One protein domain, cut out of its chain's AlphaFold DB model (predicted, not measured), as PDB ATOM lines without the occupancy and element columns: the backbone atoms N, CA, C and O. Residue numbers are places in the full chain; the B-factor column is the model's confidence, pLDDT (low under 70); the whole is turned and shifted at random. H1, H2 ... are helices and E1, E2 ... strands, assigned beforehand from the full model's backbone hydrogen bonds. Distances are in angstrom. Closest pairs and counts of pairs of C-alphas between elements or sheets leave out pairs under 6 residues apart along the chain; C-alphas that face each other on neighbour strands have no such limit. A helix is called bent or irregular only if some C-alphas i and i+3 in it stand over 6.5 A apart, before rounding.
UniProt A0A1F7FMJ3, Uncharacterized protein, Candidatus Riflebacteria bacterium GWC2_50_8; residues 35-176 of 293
ATOM      1  N   GLN A  35     143.228 104.151 123.441       74.38
ATOM      2  CA  GLN A  35     143.755 104.620 122.162       74.38
ATOM      3  C   GLN A  35     142.878 104.222 120.970       74.38
ATOM      4  O   GLN A  35     142.630 105.032 120.075       74.38
ATOM      5  N   VAL A  36     142.404 102.974 120.940       80.94
ATOM      6  CA  VAL A  36     141.559 102.474 119.847       80.94
ATOM      7  C   VAL A  36     140.228 103.215 119.832       80.94
ATOM      8  O   VAL A  36     139.762 103.616 118.766       80.94
ATOM      9  N   VAL A  37     139.648 103.443 121.010       84.44
ATOM     10  CA  VAL A  37     138.400 104.196 121.156       84.44
ATOM     11  C   VAL A  37     138.566 105.634 120.668       84.44
ATOM     12  O   VAL A  37     137.778 106.094 119.843       84.44
ATOM     13  N   ILE A  38     139.620 106.329 121.109       81.94
ATOM     14  CA  ILE A  38     139.907 107.702 120.667       81.94
ATOM     15  C   ILE A  38     140.039 107.753 119.145       81.94
ATOM     16  O   ILE A  38     139.414 108.594 118.504       81.94
ATOM     17  N   ASN A  39     140.804 106.834 118.552       83.25
ATOM     18  CA  ASN A  39     141.008 106.802 117.106       83.25
ATOM     19  C   ASN A  39     139.695 106.593 116.343       83.25
ATOM     20  O   ASN A  39     139.475 107.252 115.329       83.25
ATOM     21  N   LYS A  40     138.803 105.724 116.831       88.00
ATOM     22  CA  LYS A  40     137.474 105.525 116.237       88.00
ATOM     23  C   LYS A  40     136.614 106.786 116.318       88.00
ATOM     24  O   LYS A  40     136.050 107.201 115.308       88.00
ATOM     25  N   LEU A  41     136.560 107.423 117.488       88.38
ATOM     26  CA  LEU A  41     135.778 108.641 117.712       88.38
ATOM     27  C   LEU A  41     136.291 109.812 116.865       88.38
ATOM     28  O   LEU A  41     135.514 110.513 116.218       88.38
ATOM     29  N   LEU A  42     137.609 110.006 116.810       85.44
ATOM     30  CA  LEU A  42     138.216 111.040 115.975       85.44
ATOM     31  C   LEU A  42     138.029 110.748 114.482       85.44
ATOM     32  O   LEU A  42     137.729 111.667 113.724       85.44
ATOM     33  N   LYS A  43     138.127 109.482 114.061       86.00
ATOM     34  CA  LYS A  43     137.846 109.083 112.677       86.00
ATOM     35  C   LYS A  43     136.401 109.400 112.283       86.00
ATOM     36  O   LYS A  43     136.198 110.021 111.245       86.00
ATOM     37  N   ALA A  44     135.421 109.062 113.122       88.56
ATOM     38  CA  ALA A  44     134.016 109.384 112.865       88.56
ATOM     39  C   ALA A  44     133.782 110.903 112.743       88.56
ATOM     40  O   ALA A  44     133.058 111.351 111.854       88.56
ATOM     41  N   ARG A  45     134.458 111.709 113.577       86.50
ATOM     42  CA  ARG A  45     134.433 113.180 113.480       86.50
ATOM     43  C   ARG A  45     135.032 113.703 112.186       86.50
ATOM     44  O   ARG A  45     134.481 114.633 111.600       86.50
ATOM     45  N   ASP A  46     136.156 113.140 111.765       83.62
ATOM     46  CA  ASP A  46     136.823 113.536 110.529       83.62
ATOM     47  C   ASP A  46     135.998 113.179 109.286       83.62
ATOM     48  O   ASP A  46     136.059 113.886 108.284       83.62
ATOM     49  N   GLU A  47     135.235 112.089 109.351       87.62
ATOM     50  CA  GLU A  47     134.305 111.642 108.308       87.62
ATOM     51  C   GLU A  47     132.950 112.370 108.363       87.62
ATOM     52  O   GLU A  47     132.081 112.100 107.539       87.62
ATOM     53  N   LEU A  48     132.762 113.297 109.316       86.69
ATOM     54  CA  LEU A  48     131.501 114.009 109.568       86.69
ATOM     55  C   LEU A  48     130.307 113.061 109.797       86.69
ATOM     56  O   LEU A  48     129.165 113.390 109.475       86.69
ATOM     57  N   ASN A  49     130.569 111.879 110.358       92.56
ATOM     58  CA  ASN A  49     129.564 110.858 110.620       92.56
ATOM     59  C   ASN A  49     129.148 110.878 112.097       92.56
ATOM     60  O   ASN A  49     129.649 110.112 112.924       92.56
ATOM     61  N   ASP A  50     128.208 111.765 112.424       90.75
ATOM     62  CA  ASP A  50     127.747 111.980 113.802       90.75
ATOM     63  C   ASP A  50     127.009 110.769 114.402       90.75
ATOM     64  O   ASP A  50     127.034 110.575 115.619       90.75
ATOM     65  N   ASN A  51     126.378 109.931 113.573       91.25
ATOM     66  CA  ASN A  51     125.721 108.705 114.038       91.25
ATOM     67  C   ASN A  51     126.760 107.684 114.508       91.25
ATOM     68  O   ASN A  51     126.681 107.208 115.638       91.25
ATOM     69  N   LEU A  52     127.774 107.418 113.676       91.12
ATOM     70  CA  LEU A  52     128.872 106.525 114.041       91.12
ATOM     71  C   LEU A  52     129.622 107.044 115.272       91.12
ATOM     72  O   LEU A  52     129.967 106.264 116.158       91.12
ATOM     73  N   PHE A  53     129.842 108.362 115.356       93.06
ATOM     74  CA  PHE A  53     130.445 108.971 116.540       93.06
ATOM     75  C   PHE A  53     129.621 108.679 117.796       93.06
ATOM     76  O   PHE A  53     130.173 108.247 118.802       93.06
ATOM     77  N   SER A  54     128.308 108.906 117.734       90.94
ATOM     78  CA  SER A  54     127.407 108.735 118.877       90.94
ATOM     79  C   SER A  54     127.343 107.284 119.338       90.94
ATOM     80  O   SER A  54     127.428 107.018 120.534       90.94
ATOM     81  N   GLU A  55     127.268 106.335 118.405       90.06
ATOM     82  CA  GLU A  55     127.302 104.906 118.719       90.06
ATOM     83  C   GLU A  55     128.623 104.494 119.372       90.06
ATOM     84  O   GLU A  55     128.615 103.821 120.401       90.06
ATOM     85  N   GLU A  56     129.767 104.899 118.817       90.38
ATOM     86  CA  GLU A  56     131.079 104.583 119.397       90.38
ATOM     87  C   GLU A  56     131.274 105.277 120.755       90.38
ATOM     88  O   GLU A  56     131.867 104.701 121.667       90.38
ATOM     89  N   PHE A  57     130.721 106.481 120.936       90.69
ATOM     90  CA  PHE A  57     130.804 107.231 122.188       90.69
ATOM     91  C   PHE A  57     129.987 106.559 123.291       90.69
ATOM     92  O   PHE A  57     130.489 106.350 124.394       90.69
ATOM     93  N   LEU A  58     128.753 106.151 122.991       88.88
ATOM     94  CA  LEU A  58     127.902 105.430 123.938       88.88
ATOM     95  C   LEU A  58     128.434 104.017 124.218       88.88
ATOM     96  O   LEU A  58     128.416 103.584 125.370       88.88
ATOM     97  N   ASN A  59     128.987 103.331 123.210       87.06
ATOM     98  CA  ASN A  59     129.710 102.068 123.395       87.06
ATOM     99  C   ASN A  59     130.843 102.224 124.406       87.06
ATOM    100  O   ASN A  59     130.943 101.430 125.339       87.06
ATOM    101  N   PHE A  60     131.661 103.259 124.234       87.56
ATOM    102  CA  PHE A  60     132.759 103.588 125.131       87.56
ATOM    103  C   PHE A  60     132.288 103.913 126.553       87.56
ATOM    104  O   PHE A  60     132.852 103.396 127.510       87.56
ATOM    105  N   LEU A  61     131.227 104.707 126.720       86.25
ATOM    106  CA  LEU A  61     130.672 104.973 128.052       86.25
ATOM    107  C   LEU A  61     130.088 103.711 128.707       86.25
ATOM    108  O   LEU A  61     130.053 103.604 129.930       86.25
ATOM    109  N   SER A  62     129.634 102.751 127.897       79.88
ATOM    110  CA  SER A  62     129.109 101.464 128.357       79.88
ATOM    111  C   SER A  62     130.173 100.373 128.531       79.88
ATOM    112  O   SER A  62     129.849  99.270 128.969       79.88
ATOM    113  N   SER A  63     131.434 100.606 128.167       79.31
ATOM    114  CA  SER A  63     132.474  99.591 128.335       79.31
ATOM    115  C   SER A  63     133.070  99.653 129.742       79.31
ATOM    116  O   SER A  63     132.939 100.638 130.459       79.31
ATOM    117  N   GLN A  64     133.718  98.569 130.174       74.62
ATOM    118  CA  GLN A  64     134.253  98.420 131.537       74.62
ATOM    119  C   GLN A  64     135.541  99.234 131.790       74.62
ATOM    120  O   GLN A  64     136.409  98.795 132.538       74.62
ATOM    121  N   HIS A  65     135.703 100.388 131.140       76.94
ATOM    122  CA  HIS A  65     136.851 101.264 131.370       76.94
ATOM    123  C   HIS A  65     136.858 101.824 132.790       76.94
ATOM    124  O   HIS A  65     135.803 102.091 133.373       76.94
ATOM    125  N   SER A  66     138.057 102.027 133.337       74.75
ATOM    126  CA  SER A  66     138.192 102.724 134.618       74.75
ATOM    127  C   SER A  66     137.798 104.198 134.475       74.75
ATOM    128  O   SER A  66     137.784 104.754 133.375       74.75
ATOM    129  N   ALA A  67     137.508 104.866 135.592       72.31
ATOM    130  CA  ALA A  67     137.184 106.290 135.578       72.31
ATOM    131  C   ALA A  67     138.322 107.146 134.985       72.31
ATOM    132  O   ALA A  67     138.069 108.116 134.270       72.31
ATOM    133  N   GLU A  68     139.577 106.766 135.240       72.75
ATOM    134  CA  GLU A  68     140.760 107.418 134.677       72.75
ATOM    135  C   GLU A  68     140.839 107.248 133.157       72.75
ATOM    136  O   GLU A  68     141.078 108.221 132.446       72.75
ATOM    137  N   GLU A  69     140.602 106.035 132.651       76.31
ATOM    138  CA  GLU A  69     140.556 105.767 131.211       76.31
ATOM    139  C   GLU A  69     139.431 106.552 130.541       76.31
ATOM    140  O   GLU A  69     139.645 107.165 129.492       76.31
ATOM    141  N   LEU A  70     138.252 106.587 131.177       79.88
ATOM    142  CA  LEU A  70     137.126 107.363 130.682       79.88
ATOM    143  C   LEU A  70     137.510 108.843 130.557       79.88
ATOM    144  O   LEU A  70     137.311 109.457 129.509       79.88
ATOM    145  N   LYS A  71     138.127 109.404 131.601       75.38
ATOM    146  CA  LYS A  71     138.573 110.799 131.620       75.38
ATOM    147  C   LYS A  71     139.580 111.107 130.508       75.38
ATOM    148  O   LYS A  71     139.401 112.094 129.802       75.38
ATOM    149  N   ILE A  72     140.580 110.247 130.300       77.88
ATOM    150  CA  ILE A  72     141.582 110.427 129.234       77.88
ATOM    151  C   ILE A  72     140.908 110.515 127.862       77.88
ATOM    152  O   ILE A  72     141.207 111.417 127.081       77.88
ATOM    153  N   VAL A  73     139.984 109.602 127.555       80.50
ATOM    154  CA  VAL A  73     139.287 109.613 126.262       80.50
ATOM    155  C   VAL A  73     138.434 110.874 126.113       80.50
ATOM    156  O   VAL A  73     138.477 111.491 125.051       80.50
ATOM    157  N   LEU A  74     137.709 111.292 127.158       82.31
ATOM    158  CA  LEU A  74     136.874 112.502 127.147       82.31
ATOM    159  C   LEU A  74     137.703 113.771 126.897       82.31
ATOM    160  O   LEU A  74     137.335 114.595 126.054       82.31
ATOM    161  N   ASP A  75     138.853 113.890 127.563       72.00
ATOM    162  CA  ASP A  75     139.793 114.997 127.365       72.00
ATOM    163  C   ASP A  75     140.341 115.002 125.924       72.00
ATOM    164  O   ASP A  75     140.491 116.055 125.300       72.00
ATOM    165  N   MET A  76     140.595 113.817 125.357       74.00
ATOM    166  CA  MET A  76     141.219 113.660 124.039       74.00
ATOM    167  C   MET A  76     140.269 113.859 122.861       74.00
ATOM    168  O   MET A  76     140.661 114.472 121.857       74.00
ATOM    169  N   ILE A  77     139.027 113.374 122.961       79.06
ATOM    170  CA  ILE A  77     138.020 113.664 121.937       79.06
ATOM    171  C   ILE A  77     137.767 115.169 121.906       79.06
ATOM    172  O   ILE A  77     137.716 115.749 120.826       79.06
ATOM    173  N   GLY A  78     137.755 115.829 123.064       70.69
ATOM    174  CA  GLY A  78     137.493 117.253 123.188       70.69
ATOM    175  C   GLY A  78     136.002 117.489 123.376       70.69
ATOM    176  O   GLY A  78     135.203 117.285 122.451       70.69
ATOM    177  N   LEU A  79     135.676 117.906 124.597       81.00
ATOM    178  CA  LEU A  79     134.365 118.356 125.039       81.00
ATOM    179  C   LEU A  79     134.298 119.900 125.035       81.00
ATOM    180  O   LEU A  79     135.340 120.555 125.134       81.00
ATOM    181  N   PRO A  80     133.098 120.499 124.945       84.31
ATOM    182  CA  PRO A  80     131.808 119.832 124.767       84.31
ATOM    183  C   PRO A  80     131.647 119.218 123.370       84.31
ATOM    184  O   PRO A  80     132.320 119.608 122.414       84.31
ATOM    185  N   LEU A  81     130.745 118.245 123.257       83.75
ATOM    186  CA  LEU A  81     130.341 117.665 121.979       83.75
ATOM    187  C   LEU A  81     129.647 118.712 121.097       83.75
ATOM    188  O   LEU A  81     129.027 119.662 121.585       83.75
ATOM    189  N   LYS A  82     129.722 118.526 119.778       83.81
ATOM    190  CA  LYS A  82     129.027 119.391 118.818       83.81
ATOM    191  C   LYS A  82     127.515 119.207 118.944       83.81
ATOM    192  O   LYS A  82     127.029 118.113 119.210       83.81
ATOM    193  N   ASN A  83     126.744 120.243 118.615       81.56
ATOM    194  CA  ASN A  83     125.276 120.156 118.606       81.56
ATOM    195  C   ASN A  83     124.737 119.053 117.676       81.56
ATOM    196  O   ASN A  83     123.640 118.543 117.886       81.56
ATOM    197  N   SER A  84     125.460 118.708 116.611       82.81
ATOM    198  CA  SER A  84     125.062 117.633 115.702       82.81
ATOM    199  C   SER A  84     125.294 116.241 116.310       82.81
ATOM    200  O   SER A  84     124.396 115.408 116.239       82.81
ATOM    201  N   GLU A  85     126.404 116.049 117.027       87.12
ATOM    202  CA  GLU A  85     126.703 114.850 117.825       87.12
ATOM    203  C   GLU A  85     125.698 114.681 118.977       87.12
ATOM    204  O   GLU A  85     125.156 113.600 119.169       87.12
ATOM    205  N   ILE A  86     125.365 115.761 119.697       88.00
ATOM    206  CA  ILE A  86     124.354 115.727 120.769       88.00
ATOM    207  C   ILE A  86     122.984 115.302 120.233       88.00
ATOM    208  O   ILE A  86     122.334 114.447 120.827       88.00
ATOM    209  N   ARG A  87     122.565 115.831 119.077       84.88
ATOM    210  CA  ARG A  87     121.305 115.416 118.440       84.88
ATOM    211  C   ARG A  87     121.318 113.949 118.015       84.88
ATOM    212  O   ARG A  87     120.274 113.305 118.044       84.88
ATOM    213  N   ALA A  88     122.463 113.422 117.590       89.62
ATOM    214  CA  ALA A  88     122.592 112.012 117.243       89.62
ATOM    215  C   ALA A  88     122.538 111.114 118.494       89.62
ATOM    216  O   ALA A  88     121.823 110.115 118.472       89.62
ATOM    217  N   ILE A  89     123.164 111.518 119.606       90.00
ATOM    218  CA  ILE A  89     123.022 110.855 120.914       90.00
ATOM    219  C   ILE A  89     121.560 110.858 121.374       90.00
ATOM    220  O   ILE A  89     121.040 109.811 121.745       90.00
ATOM    221  N   GLU A  90     120.878 112.004 121.315       87.25
ATOM    222  CA  GLU A  90     119.470 112.141 121.720       87.25
ATOM    223  C   GLU A  90     118.547 111.154 121.002       87.25
ATOM    224  O   GLU A  90     117.635 110.612 121.622       87.25
ATOM    225  N   ARG A  91     118.795 110.887 119.713       88.50
ATOM    226  CA  ARG A  91     117.980 109.963 118.909       88.50
ATOM    227  C   ARG A  91     118.061 108.516 119.370       88.50
ATOM    228  O   ARG A  91     117.115 107.777 119.133       88.50
ATOM    229  N   VAL A  92     119.178 108.115 119.969       85.31
ATOM    230  CA  VAL A  92     119.440 106.720 120.354       85.31
ATOM    231  C   VAL A  92     119.507 106.534 121.872       85.31
ATOM    232  O   VAL A  92     119.672 105.414 122.343       85.31
ATOM    233  N   TYR A  93     119.389 107.613 122.653       83.56
ATOM    234  CA  TYR A  93     119.623 107.594 124.098       83.56
ATOM    235  C   TYR A  93     118.719 106.603 124.833       83.56
ATOM    236  O   TYR A  93     119.223 105.796 125.608       83.56
ATOM    237  N   GLU A  94     117.412 106.625 124.569       82.62
ATOM    238  CA  GLU A  94     116.433 105.763 125.252       82.62
ATOM    239  C   GLU A  94     116.716 104.268 125.014       82.62
ATOM    240  O   GLU A  94     116.672 103.467 125.947       82.62
ATOM    241  N   ASP A  95     117.110 103.899 123.791       83.69
ATOM    242  CA  ASP A  95     117.475 102.519 123.443       83.69
ATOM    243  C   ASP A  95     118.788 102.082 124.120       83.69
ATOM    244  O   ASP A  95     118.987 100.911 124.460       83.69
ATOM    245  N   TRP A  96     119.703 103.031 124.326       84.81
ATOM    246  CA  TRP A  96     121.012 102.799 124.936       84.81
ATOM    247  C   TRP A  96     121.001 102.836 126.462       84.81
ATOM    248  O   TRP A  96     121.838 102.178 127.091       84.81
ATOM    249  N   PHE A  97     120.073 103.576 127.064       80.88
ATOM    250  CA  PHE A  97     120.046 103.840 128.498       80.88
ATOM    251  C   PHE A  97     120.104 102.567 129.359       80.88
ATOM    252  O   PHE A  97     120.943 102.519 130.262       80.88
ATOM    253  N   PRO A  98     119.366 101.474 129.062       78.81
ATOM    254  CA  PRO A  98     119.476 100.236 129.836       78.81
ATOM    255  C   PRO A  98     120.897  99.649 129.866       78.81
ATOM    256  O   PRO A  98     121.331  99.097 130.878       78.81
ATOM    257  N   ARG A  99     121.657  99.775 128.768       80.31
ATOM    258  CA  ARG A  99     123.051  99.304 128.698       80.31
ATOM    259  C   ARG A  99     123.979 100.202 129.504       80.31
ATOM    260  O   ARG A  99     124.858  99.690 130.190       80.31
ATOM    261  N   LEU A 100     123.783 101.517 129.434       78.00
ATOM    262  CA  LEU A 100     124.549 102.476 130.230       78.00
ATOM    263  C   LEU A 100     124.313 102.232 131.724       78.00
ATOM    264  O   LEU A 100     125.271 102.022 132.462       78.00
ATOM    265  N   ALA A 101     123.047 102.137 132.138       72.75
ATOM    266  CA  ALA A 101     122.637 101.947 133.526       72.75
ATOM    267  C   ALA A 101     123.232 100.683 134.169       72.75
ATOM    268  O   ALA A 101     123.654 100.728 135.326       72.75
ATOM    269  N   ASN A 102     123.306  99.578 133.420       72.44
ATOM    270  CA  ASN A 102     123.896  98.321 133.892       72.44
ATOM    271  C   ASN A 102     125.418  98.408 134.091       72.44
ATOM    272  O   ASN A 102     125.965  97.749 134.974       72.44
ATOM    273  N   ASN A 103     126.111  99.216 133.286       75.19
ATOM    274  CA  ASN A 103     127.567  99.326 133.352       75.19
ATOM    275  C   ASN A 103     128.063 100.330 134.395       75.19
ATOM    276  O   ASN A 103     129.218 100.219 134.799       75.19
ATOM    277  N   VAL A 104     127.195 101.207 134.916       76.06
ATOM    278  CA  VAL A 104     127.490 102.086 136.070       76.06
ATOM    279  C   VAL A 104     128.079 101.290 137.240       76.06
ATOM    280  O   VAL A 104     128.970 101.774 137.932       76.06
ATOM    281  N   LEU A 105     127.631 100.044 137.435       74.31
ATOM    282  CA  LEU A 105     128.137  99.150 138.482       74.31
ATOM    283  C   LEU A 105     129.637  98.858 138.350       74.31
ATOM    284  O   LEU A 105     130.322  98.685 139.354       74.31
ATOM    285  N   ASN A 106     130.138  98.820 137.115       71.62
ATOM    286  CA  ASN A 106     131.529  98.510 136.807       71.62
ATOM    287  C   ASN A 106     132.380  99.780 136.675       71.62
ATOM    288  O   ASN A 106     133.536  99.788 137.085       71.62
ATOM    289  N   THR A 107     131.817 100.851 136.112       71.19
ATOM    290  CA  THR A 107     132.556 102.079 135.772       71.19
ATOM    291  C   THR A 107     132.456 103.172 136.835       71.19
ATOM    292  O   THR A 107     133.210 104.142 136.787       71.19
ATOM    293  N   LYS A 108     131.514 103.046 137.783       77.19
ATOM    294  CA  LYS A 108     131.126 104.094 138.745       77.19
ATOM    295  C   LYS A 108     130.776 105.424 138.064       77.19
ATOM    296  O   LYS A 108     130.984 106.492 138.633       77.19
ATOM    297  N   CYS A 109     130.277 105.370 136.833       81.69
ATOM    298  CA  CYS A 109     130.108 106.533 135.976       81.69
ATOM    299  C   CYS A 109     128.726 106.527 135.318       81.69
ATOM    300  O   CYS A 109     128.326 105.512 134.751       81.69
ATOM    301  N   LEU A 110     128.004 107.649 135.390       80.50
ATOM    302  CA  LEU A 110     126.635 107.793 134.890       80.50
ATOM    303  C   LEU A 110     126.534 108.937 133.872       80.50
ATOM    304  O   LEU A 110     126.894 110.073 134.183       80.50
ATOM    305  N   LEU A 111     125.997 108.652 132.679       85.44
ATOM    306  CA  LEU A 111     125.615 109.681 131.707       85.44
ATOM    307  C   LEU A 111     124.214 110.204 132.032       85.44
ATOM    308  O   LEU A 111     123.208 109.542 131.789       85.44
ATOM    309  N   CYS A 112     124.184 111.418 132.549       79.75
ATOM    310  CA  CYS A 112     123.009 112.146 132.976       79.75
ATOM    311  C   CYS A 112     122.380 112.941 131.840       79.75
ATOM    312  O   CYS A 112     123.047 113.801 131.259       79.75
ATOM    313  N   ARG A 113     121.087 112.723 131.581       82.25
ATOM    314  CA  ARG A 113     120.289 113.547 130.675       82.25
ATOM    315  C   ARG A 113     119.391 114.488 131.480       82.25
ATOM    316  O   ARG A 113     118.341 114.114 131.983       82.25
ATOM    317  N   LEU A 114     119.797 115.747 131.574       76.75
ATOM    318  CA  LEU A 114     119.105 116.776 132.341       76.75
ATOM    319  C   LEU A 114     118.246 117.657 131.434       76.75
ATOM    320  O   LEU A 114     118.747 118.273 130.492       76.75
ATOM    321  N   LYS A 115     116.957 117.776 131.751       73.81
ATOM    322  CA  LYS A 115     116.059 118.718 131.077       73.81
ATOM    323  C   LYS A 115     116.106 120.086 131.767       73.81
ATOM    324  O   LYS A 115     115.814 120.208 132.955       73.81
ATOM    325  N   ASN A 116     116.463 121.125 131.020       70.00
ATOM    326  CA  ASN A 116     116.471 122.507 131.491       70.00
ATOM    327  C   ASN A 116     115.049 123.099 131.536       70.00
ATOM    328  O   ASN A 116     114.107 122.580 130.940       70.00
ATOM    329  N   ARG A 117     114.904 124.256 132.201       71.69
ATOM    330  CA  ARG A 117     113.624 124.990 132.303       71.69
ATOM    331  C   ARG A 117     113.065 125.464 130.960       71.69
ATOM    332  O   ARG A 117     111.863 125.641 130.840       71.69
ATOM    333  N   ASN A 118     113.930 125.695 129.978       71.06
ATOM    334  CA  ASN A 118     113.567 126.096 128.615       71.06
ATOM    335  C   ASN A 118     113.394 124.887 127.676       71.06
ATOM    336  O   ASN A 118     113.642 125.011 126.481       71.06
ATOM    337  N   ASP A 119     113.090 123.711 128.230       72.75
ATOM    338  CA  ASP A 119     112.968 122.424 127.534       72.75
ATOM    339  C   ASP A 119     114.222 121.921 126.798       72.75
ATOM    340  O   ASP A 119     114.204 120.819 126.250       72.75
ATOM    341  N   SER A 120     115.331 122.665 126.823       74.75
ATOM    342  CA  SER A 120     116.597 122.201 126.253       74.75
ATOM    343  C   SER A 120     117.210 121.071 127.084       74.75
ATOM    344  O   SER A 120     116.970 120.967 128.287       74.75
ATOM    345  N   ILE A 121     118.023 120.230 126.449       78.94
ATOM    346  CA  ILE A 121     118.664 119.087 127.101       78.94
ATOM    347  C   ILE A 121     120.139 119.401 127.359       78.94
ATOM    348  O   ILE A 121     120.818 120.056 126.559       78.94
ATOM    349  N   ARG A 122     120.621 118.934 128.507       80.19
ATOM    350  CA  ARG A 122     122.010 118.955 128.941       80.19
ATOM    351  C   ARG A 122     122.464 117.532 129.223       80.19
ATOM    352  O   ARG A 122     121.748 116.772 129.866       80.19
ATOM    353  N   TYR A 123     123.679 117.217 128.801       82.12
ATOM    354  CA  TYR A 123     124.340 115.964 129.110       82.12
ATOM    355  C   TYR A 123     125.532 116.216 130.021       82.12
ATOM    356  O   TYR A 123     126.439 116.978 129.676       82.12
ATOM    357  N   ASP A 124     125.527 115.550 131.169       81.19
ATOM    358  CA  ASP A 124     126.634 115.542 132.118       81.19
ATOM    359  C   ASP A 124     127.089 114.107 132.361       81.19
ATOM    360  O   ASP A 124     126.287 113.177 132.341       81.19
ATOM    361  N   LEU A 125     128.375 113.923 132.618       82.81
ATOM    362  CA  LEU A 125     128.914 112.660 133.089       82.81
ATOM    363  C   LEU A 125     129.256 112.794 134.572       82.81
ATOM    364  O   LEU A 125     129.981 113.713 134.953       82.81
ATOM    365  N   VAL A 126     128.732 111.894 135.399       79.25
ATOM    366  CA  VAL A 126     128.883 111.937 136.858       79.25
ATOM    367  C   VAL A 126     129.665 110.731 137.333       79.25
ATOM    368  O   VAL A 126     129.233 109.595 137.134       79.25
ATOM    369  N   PHE A 127     130.788 110.973 138.007       80.25
ATOM    370  CA  PHE A 127     131.537 109.918 138.684       80.25
ATOM    371  C   PHE A 127     131.021 109.755 140.113       80.25
ATOM    372  O   PHE A 127     131.161 110.654 140.946       80.25
ATOM    373  N   LEU A 128     130.416 108.601 140.380       76.00
ATOM    374  CA  LEU A 128     129.790 108.260 141.650       76.00
ATOM    375  C   LEU A 128     130.845 107.842 142.677       76.00
ATOM    376  O   LEU A 128     131.770 107.082 142.376       76.00
ATOM    377  N   ASN A 129     130.683 108.312 143.910       75.19
ATOM    378  CA  ASN A 129     131.419 107.763 145.047       75.19
ATOM    379  C   ASN A 129     130.766 106.452 145.533       75.19
ATOM    380  O   ASN A 129     129.750 106.011 144.996       75.19
ATOM    381  N   GLU A 130     131.359 105.809 146.538       78.25
ATOM    382  CA  GLU A 130     130.868 104.517 147.038       78.25
ATOM    383  C   GLU A 130     129.453 104.611 147.622       78.25
ATOM    384  O   GLU A 130     128.608 103.797 147.262       78.25
ATOM    385  N   GLU A 131     129.147 105.640 148.416       74.19
ATOM    386  CA  GLU A 131     127.805 105.828 148.990       74.19
ATOM    387  C   GLU A 131     126.730 106.068 147.918       74.19
ATOM    388  O   GLU A 131     125.608 105.568 148.011       74.19
ATOM    389  N   GLU A 132     127.050 106.848 146.887       75.56
ATOM    390  CA  GLU A 132     126.143 107.125 145.774       75.56
ATOM    391  C   GLU A 132     125.942 105.888 144.907       75.56
ATOM    392  O   GLU A 132     124.820 105.612 144.486       75.56
ATOM    393  N   LEU A 133     127.000 105.114 144.671       77.25
ATOM    394  CA  LEU A 133     126.907 103.847 143.959       77.25
ATOM    395  C   LEU A 133     126.045 102.842 144.732       77.25
ATOM    396  O   LEU A 133     125.175 102.205 144.141       77.25
ATOM    397  N   GLU A 134     126.232 102.729 146.046       75.50
ATOM    398  CA  GLU A 134     125.390 101.900 146.913       75.50
ATOM    399  C   GLU A 134     123.931 102.351 146.866       75.50
ATOM    400  O   GLU A 134     123.033 101.526 146.686       75.50
ATOM    401  N   SER A 135     123.686 103.663 146.939       73.44
ATOM    402  CA  SER A 135     122.342 104.222 146.803       73.44
ATOM    403  C   SER A 135     121.748 103.953 145.416       73.44
ATOM    404  O   SER A 135     120.542 103.729 145.296       73.44
ATOM    405  N   TYR A 136     122.555 103.979 144.357       74.25
ATOM    406  CA  TYR A 136     122.125 103.676 142.992       74.25
ATOM    407  C   TYR A 136     121.716 102.201 142.878       74.25
ATOM    408  O   TYR A 136     120.610 101.896 142.428       74.25
ATOM    409  N   ILE A 137     122.546 101.292 143.403       72.75
ATOM    410  CA  ILE A 137     122.280  99.846 143.472       72.75
ATOM    411  C   ILE A 137     121.014  99.550 144.276       72.75
ATOM    412  O   ILE A 137     120.167  98.782 143.817       72.75
ATOM    413  N   SER A 138     120.868 100.149 145.461       69.50
ATOM    414  CA  SER A 138     119.713  99.914 146.335       69.50
ATOM    415  C   SER A 138     118.419 100.385 145.705       69.50
ATOM    416  O   SER A 138     117.362  99.812 145.951       69.50
ATOM    417  N   THR A 139     118.505 101.437 144.893       68.19
ATOM    418  CA  THR A 139     117.349 101.883 144.142       68.19
ATOM    419  C   THR A 139     117.069 100.834 143.058       68.19
ATOM    420  O   THR A 139     115.939 100.358 143.014       68.19
ATOM    421  N   LEU A 140     118.070 100.392 142.264       65.75
ATOM    422  CA  LEU A 140     117.895  99.523 141.070       65.75
ATOM    423  C   LEU A 140     117.373  98.132 141.423       65.75
ATOM    424  O   LEU A 140     116.614  97.533 140.664       65.75
ATOM    425  N   TYR A 141     117.777  97.638 142.588       64.25
ATOM    426  CA  TYR A 141     117.434  96.319 143.093       64.25
ATOM    427  C   TYR A 141     116.836  96.444 144.502       64.25
ATOM    428  O   TYR A 141     117.460  96.003 145.474       64.25
ATOM    429  N   PRO A 142     115.622  97.012 144.638       58.72
ATOM    430  CA  PRO A 142     115.039  97.339 145.942       58.72
ATOM    431  C   PRO A 142     114.811  96.090 146.805       58.72
ATOM    432  O   PRO A 142     114.871  96.148 148.031       58.72
ATOM    433  N   GLU A 143     114.632  94.926 146.178       50.53
ATOM    434  CA  GLU A 143     114.417  93.655 146.875       50.53
ATOM    435  C   GLU A 143     115.678  93.087 147.547       50.53
ATOM    436  O   GLU A 143     115.568  92.285 148.475       50.53
ATOM    437  N   LYS A 144     116.880  93.521 147.129       49.41
ATOM    438  CA  LYS A 144     118.159  93.062 147.702       49.41
ATOM    439  C   LYS A 144     118.560  93.809 148.980       49.41
ATOM    440  O   LYS A 144     119.483  93.374 149.663       49.41
ATOM    441  N   VAL A 145     117.871  94.898 149.334       49.69
ATOM    442  CA  VAL A 145     118.249  95.797 150.441       49.69
ATOM    443  C   VAL A 145     117.109  95.906 151.464       49.69
ATOM    444  O   VAL A 145     116.635  96.986 151.797       49.69
ATOM    445  N   LYS A 146     116.639  94.769 151.995       46.44
ATOM    446  CA  LYS A 146     115.528  94.730 152.973       46.44
ATOM    447  C   LYS A 146     115.838  95.346 154.353       46.44
ATOM    448  O   LYS A 146     114.906  95.572 155.115       46.44
ATOM    449  N   ASN A 147     117.102  95.651 154.675       46.81
ATOM    450  CA  ASN A 147     117.525  96.025 156.039       46.81
ATOM    451  C   ASN A 147     118.153  97.427 156.189       46.81
ATOM    452  O   ASN A 147     118.689  97.731 157.254       46.81
ATOM    453  N   GLN A 148     118.099  98.301 155.179       46.69
ATOM    454  CA  GLN A 148     118.644  99.661 155.302       46.69
ATOM    455  C   GLN A 148     117.523 100.702 155.339       46.69
ATOM    456  O   GLN A 148     116.600 100.672 154.528       46.69
ATOM    457  N   LYS A 149     117.590 101.629 156.305       41.72
ATOM    458  CA  LYS A 149     116.633 102.738 156.401       41.72
ATOM    459  C   LYS A 149     116.692 103.548 155.099       41.72
ATOM    460  O   LYS A 149     117.772 104.040 154.770       41.72
ATOM    461  N   PRO A 150     115.570 103.740 154.384       40.41
ATOM    462  CA  PRO A 150     115.572 104.546 153.175       40.41
ATOM    463  C   PRO A 150     115.949 105.987 153.538       40.41
ATOM    464  O   PRO A 150     115.208 106.681 154.241       40.41
ATOM    465  N   ARG A 151     117.113 106.456 153.069       43.75
ATOM    466  CA  ARG A 151     117.405 107.896 153.020       43.75
ATOM    467  C   ARG A 151     116.336 108.513 152.102       43.75
ATOM    468  O   ARG A 151     116.043 107.950 151.055       43.75
ATOM    469  N   LYS A 152     115.662 109.589 152.532       36.53
ATOM    470  CA  LYS A 152     114.459 110.139 151.866       36.53
ATOM    471  C   LYS A 152     114.666 110.342 150.357       36.53
ATOM    472  O   LYS A 152     115.368 111.249 149.923       36.53
ATOM    473  N   ILE A 153     113.977 109.517 149.576       36.97
ATOM    474  CA  ILE A 153     113.960 109.487 148.114       36.97
ATOM    475  C   ILE A 153     112.724 110.289 147.652       36.97
ATOM    476  O   ILE A 153     111.618 109.767 147.574       36.97
ATOM    477  N   TYR A 154     112.886 111.588 147.360       32.66
ATOM    478  CA  TYR A 154     111.829 112.421 146.747       32.66
ATOM    479  C   TYR A 154     111.710 112.140 145.238       32.66
ATOM    480  O   TYR A 154     112.724 111.928 144.585       32.66
ATOM    481  N   LYS A 155     110.489 112.094 144.686       33.53
ATOM    482  CA  LYS A 155     110.204 111.787 143.268       33.53
ATOM    483  C   LYS A 155     110.938 112.724 142.294       33.53
ATOM    484  O   LYS A 155     110.700 113.922 142.321       33.53
ATOM    485  N   THR A 156     111.725 112.131 141.402       36.75
ATOM    486  CA  THR A 156     111.871 112.381 139.951       36.75
ATOM    487  C   THR A 156     112.712 111.217 139.398       36.75
ATOM    488  O   THR A 156     113.148 110.356 140.179       36.75
ATOM    489  N   THR A 157     112.816 111.086 138.078       51.91
ATOM    490  CA  THR A 157     113.581 110.047 137.373       51.91
ATOM    491  C   THR A 157     114.956 109.826 138.007       51.91
ATOM    492  O   THR A 157     115.559 110.725 138.579       51.91
ATOM    493  N   TRP A 158     115.416 108.582 138.010       50.12
ATOM    494  CA  TRP A 158     116.577 108.143 138.784       50.12
ATOM    495  C   TRP A 158     117.848 108.894 138.420       50.12
ATOM    496  O   TRP A 158     118.641 109.204 139.305       50.12
ATOM    497  N   GLU A 159     117.962 109.243 137.141       54.53
ATOM    498  CA  GLU A 159     118.957 110.157 136.604       54.53
ATOM    499  C   GLU A 159     119.007 111.446 137.437       54.53
ATOM    500  O   GLU A 159     120.007 111.688 138.107       54.53
ATOM    501  N   ASP A 160     117.913 112.202 137.548       51.97
ATOM    502  CA  ASP A 160     117.892 113.557 138.128       51.97
ATOM    503  C   ASP A 160     118.490 113.684 139.542       51.97
ATOM    504  O   ASP A 160     119.005 114.745 139.903       51.97
ATOM    505  N   ARG A 161     118.452 112.619 140.353       55.12
ATOM    506  CA  ARG A 161     119.023 112.619 141.712       55.12
ATOM    507  C   ARG A 161     120.539 112.498 141.702       55.12
ATOM    508  O   ARG A 161     121.211 113.258 142.393       55.12
ATOM    509  N   PHE A 162     121.063 111.538 140.940       57.50
ATOM    510  CA  PHE A 162     122.505 111.310 140.825       57.50
ATOM    511  C   PHE A 162     123.166 112.402 139.977       57.50
ATOM    512  O   PHE A 162     124.331 112.725 140.184       57.50
ATOM    513  N   CYS A 163     122.392 113.066 139.118       58.78
ATOM    514  CA  CYS A 163     122.815 114.237 138.355       58.78
ATOM    515  C   CYS A 163     122.873 115.549 139.168       58.78
ATOM    516  O   CYS A 163     123.230 116.591 138.620       58.78
ATOM    517  N   GLY A 164     122.500 115.533 140.455       51.28
ATOM    518  CA  GLY A 164     122.478 116.707 141.344       51.28
ATOM    519  C   GLY A 164     123.668 116.833 142.308       51.28
ATOM    520  O   GLY A 164     123.655 117.722 143.160       51.28
ATOM    521  N   SER A 165     124.659 115.942 142.209       51.16
ATOM    522  CA  SER A 165     125.794 115.836 143.136       51.16
ATOM    523  C   SER A 165     126.870 116.936 142.952       51.16
ATOM    524  O   SER A 165     126.788 117.733 142.017       51.16
ATOM    525  N   PRO A 166     127.865 117.038 143.866       48.28
ATOM    526  CA  PRO A 166     128.933 118.044 143.857       48.28
ATOM    527  C   PRO A 166     129.595 118.288 142.491       48.28
ATOM    528  O   PRO A 166     129.952 117.357 141.772       48.28
ATOM    529  N   THR A 167     129.792 119.568 142.158       53.78
ATOM    530  CA  THR A 167     130.273 120.042 140.847       53.78
ATOM    531  C   THR A 167     131.671 119.567 140.456       53.78
ATOM    532  O   THR A 167     132.032 119.645 139.289       53.78
ATOM    533  N   ASP A 168     132.471 119.106 141.413       57.47
ATOM    534  CA  ASP A 168     133.851 118.648 141.228       57.47
ATOM    535  C   ASP A 168     133.964 117.259 140.573       57.47
ATOM    536  O   ASP A 168     135.028 116.910 140.062       57.47
ATOM    537  N   ARG A 169     132.874 116.481 140.545       65.31
ATOM    538  CA  ARG A 169     132.819 115.124 139.960       65.31
ATOM    539  C   ARG A 169     131.924 115.029 138.723       65.31
ATOM    540  O   ARG A 169     131.598 113.929 138.273       65.31
ATOM    541  N   LEU A 170     131.536 116.186 138.190       71.81
ATOM    542  CA  LEU A 170     130.722 116.341 136.991       71.81
ATOM    543  C   LEU A 170     131.597 116.789 135.821       71.81
ATOM    544  O   LEU A 170     132.350 117.756 135.933       71.81
ATOM    545  N   ILE A 171     131.445 116.137 134.673       73.56
ATOM    546  CA  ILE A 171     132.012 116.595 133.405       73.56
ATOM    547  C   ILE A 171     130.861 117.013 132.499       73.56
ATOM    548  O   ILE A 171     129.996 116.203 132.169       73.56
ATOM    549  N   PHE A 172     130.859 118.275 132.076       79.19
ATOM    550  CA  PHE A 172     129.902 118.750 131.082       79.19
ATOM    551  C   PHE A 172     130.219 118.126 129.721       79.19
ATOM    552  O   PHE A 172     131.275 118.387 129.141       79.19
ATOM    553  N   VAL A 173     129.302 117.302 129.215       83.56
ATOM    554  CA  VAL A 173     129.460 116.608 127.931       83.56
ATOM    555  C   VAL A 173     128.961 117.488 126.792       83.56
ATOM    556  O   VAL A 173     129.637 117.619 125.774       83.56
ATOM    557  N   GLY A 174     127.802 118.125 126.948       82.31
ATOM    558  CA  GLY A 174     127.260 119.027 125.936       82.31
ATOM    559  C   GLY A 174     125.771 119.308 126.106       82.31
ATOM    560  O   GLY A 174     125.155 118.937 127.104       82.31
ATOM    561  N   GLY A 175     125.189 119.984 125.118       81.69
ATOM    562  CA  GLY A 175     123.824 120.502 125.194       81.69
ATOM    563  C   GLY A 175     123.778 121.925 125.750       81.69
ATOM    564  O   GLY A 175     124.778 122.644 125.757       81.69
ATOM    565  N   SER A 176     122.602 122.368 126.181       75.19
ATOM    566  CA  SER A 176     122.441 123.736 126.681       75.19
ATOM    567  C   SER A 176     122.899 123.849 128.136       75.19
ATOM    568  O   SER A 176     122.502 123.020 128.959       75.19
TER     569      SER A 176
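Overview. This is residues 35 to 176 of the 293 residues of an uncharacterized protein of Candidatus Riflebacteria bacterium GWC2_50_8 (UniProt A0A1F7FMJ3). A small antiparallel sheet, E1 E2 E3, lies in the middle, with H1, H2 and H3 gathered toward one end and H5 with the long loop 141 to 157 toward the other. Bent H4 wraps round the sheet, H4a over E2 and E3 and H4b beside E1, while short H6 covers part of E1. The printed part has 142 residues, with six named helices and three named strands that follow along the chain as H1 H2 H3 H4 E1 E2 H5 H6 E3, of mixed class; it is compact, with a radius of gyration of the C-alphas of 15.6 A and spans of 53 by 35 by 28 A.

Along the chain. E1, residues 109 to 115, 19.2 A, and E2, 121 to 127, 19.6 A, form a hairpin; E3 is 170 to 175, ending at C-alpha (123.824, 120.502, 125.194). H1, 35 to 46, begins at C-alpha (143.755, 104.620, 122.162); H2 is 50 to 61, H3 67 to 77, H5 130 to 140 and H6 158 to 162. H4, 83 to 107, was assigned as one helix by its hydrogen bonds but is bent, C-alphas 91 and 94 being 7.8 A apart; its arms are H4a, 83 to 91, and H4b, 94 to 107, itself irregular with C-alphas 95 and 98 7.1 A apart.

Arrangement. N 112 and O 124 of E1 and E2 are 2.7 A apart, N 125 and O 171 of E2 and E3 2.8 A, within hydrogen-bond range. H4a is on the sheet at a height of 9.2 A; H3 and H4a make two layers with it, helices on one face of a sheet. H4b stands at the sheet's level, and H6 lies only just over E1, with 3 of its C-alphas. H2 touches H4a, closest C-alphas Asp 50 and Glu 85, 5.1 A. H1 touches H2, closest C-alphas Ala 44 and Phe 53, 5.1 A, and H3, Ile 38 and Val 73, 5.9 A. H5 is not on the sheet. Every O i to N i+4 pair is within range in H1, H2, H3, H4a and H5, against 6 of 10 in H4b and 0 of 1 in H6, which has 1 of 2 O i to N i+3 pairs.

Size, cuts and confidence. The C-alphas farthest apart, Glu 47 and Asn 147, are 53.0 A apart. The printed part has no cut; the link from H5 to H6 is long, and residues 138 to 169 have pLDDT under 70.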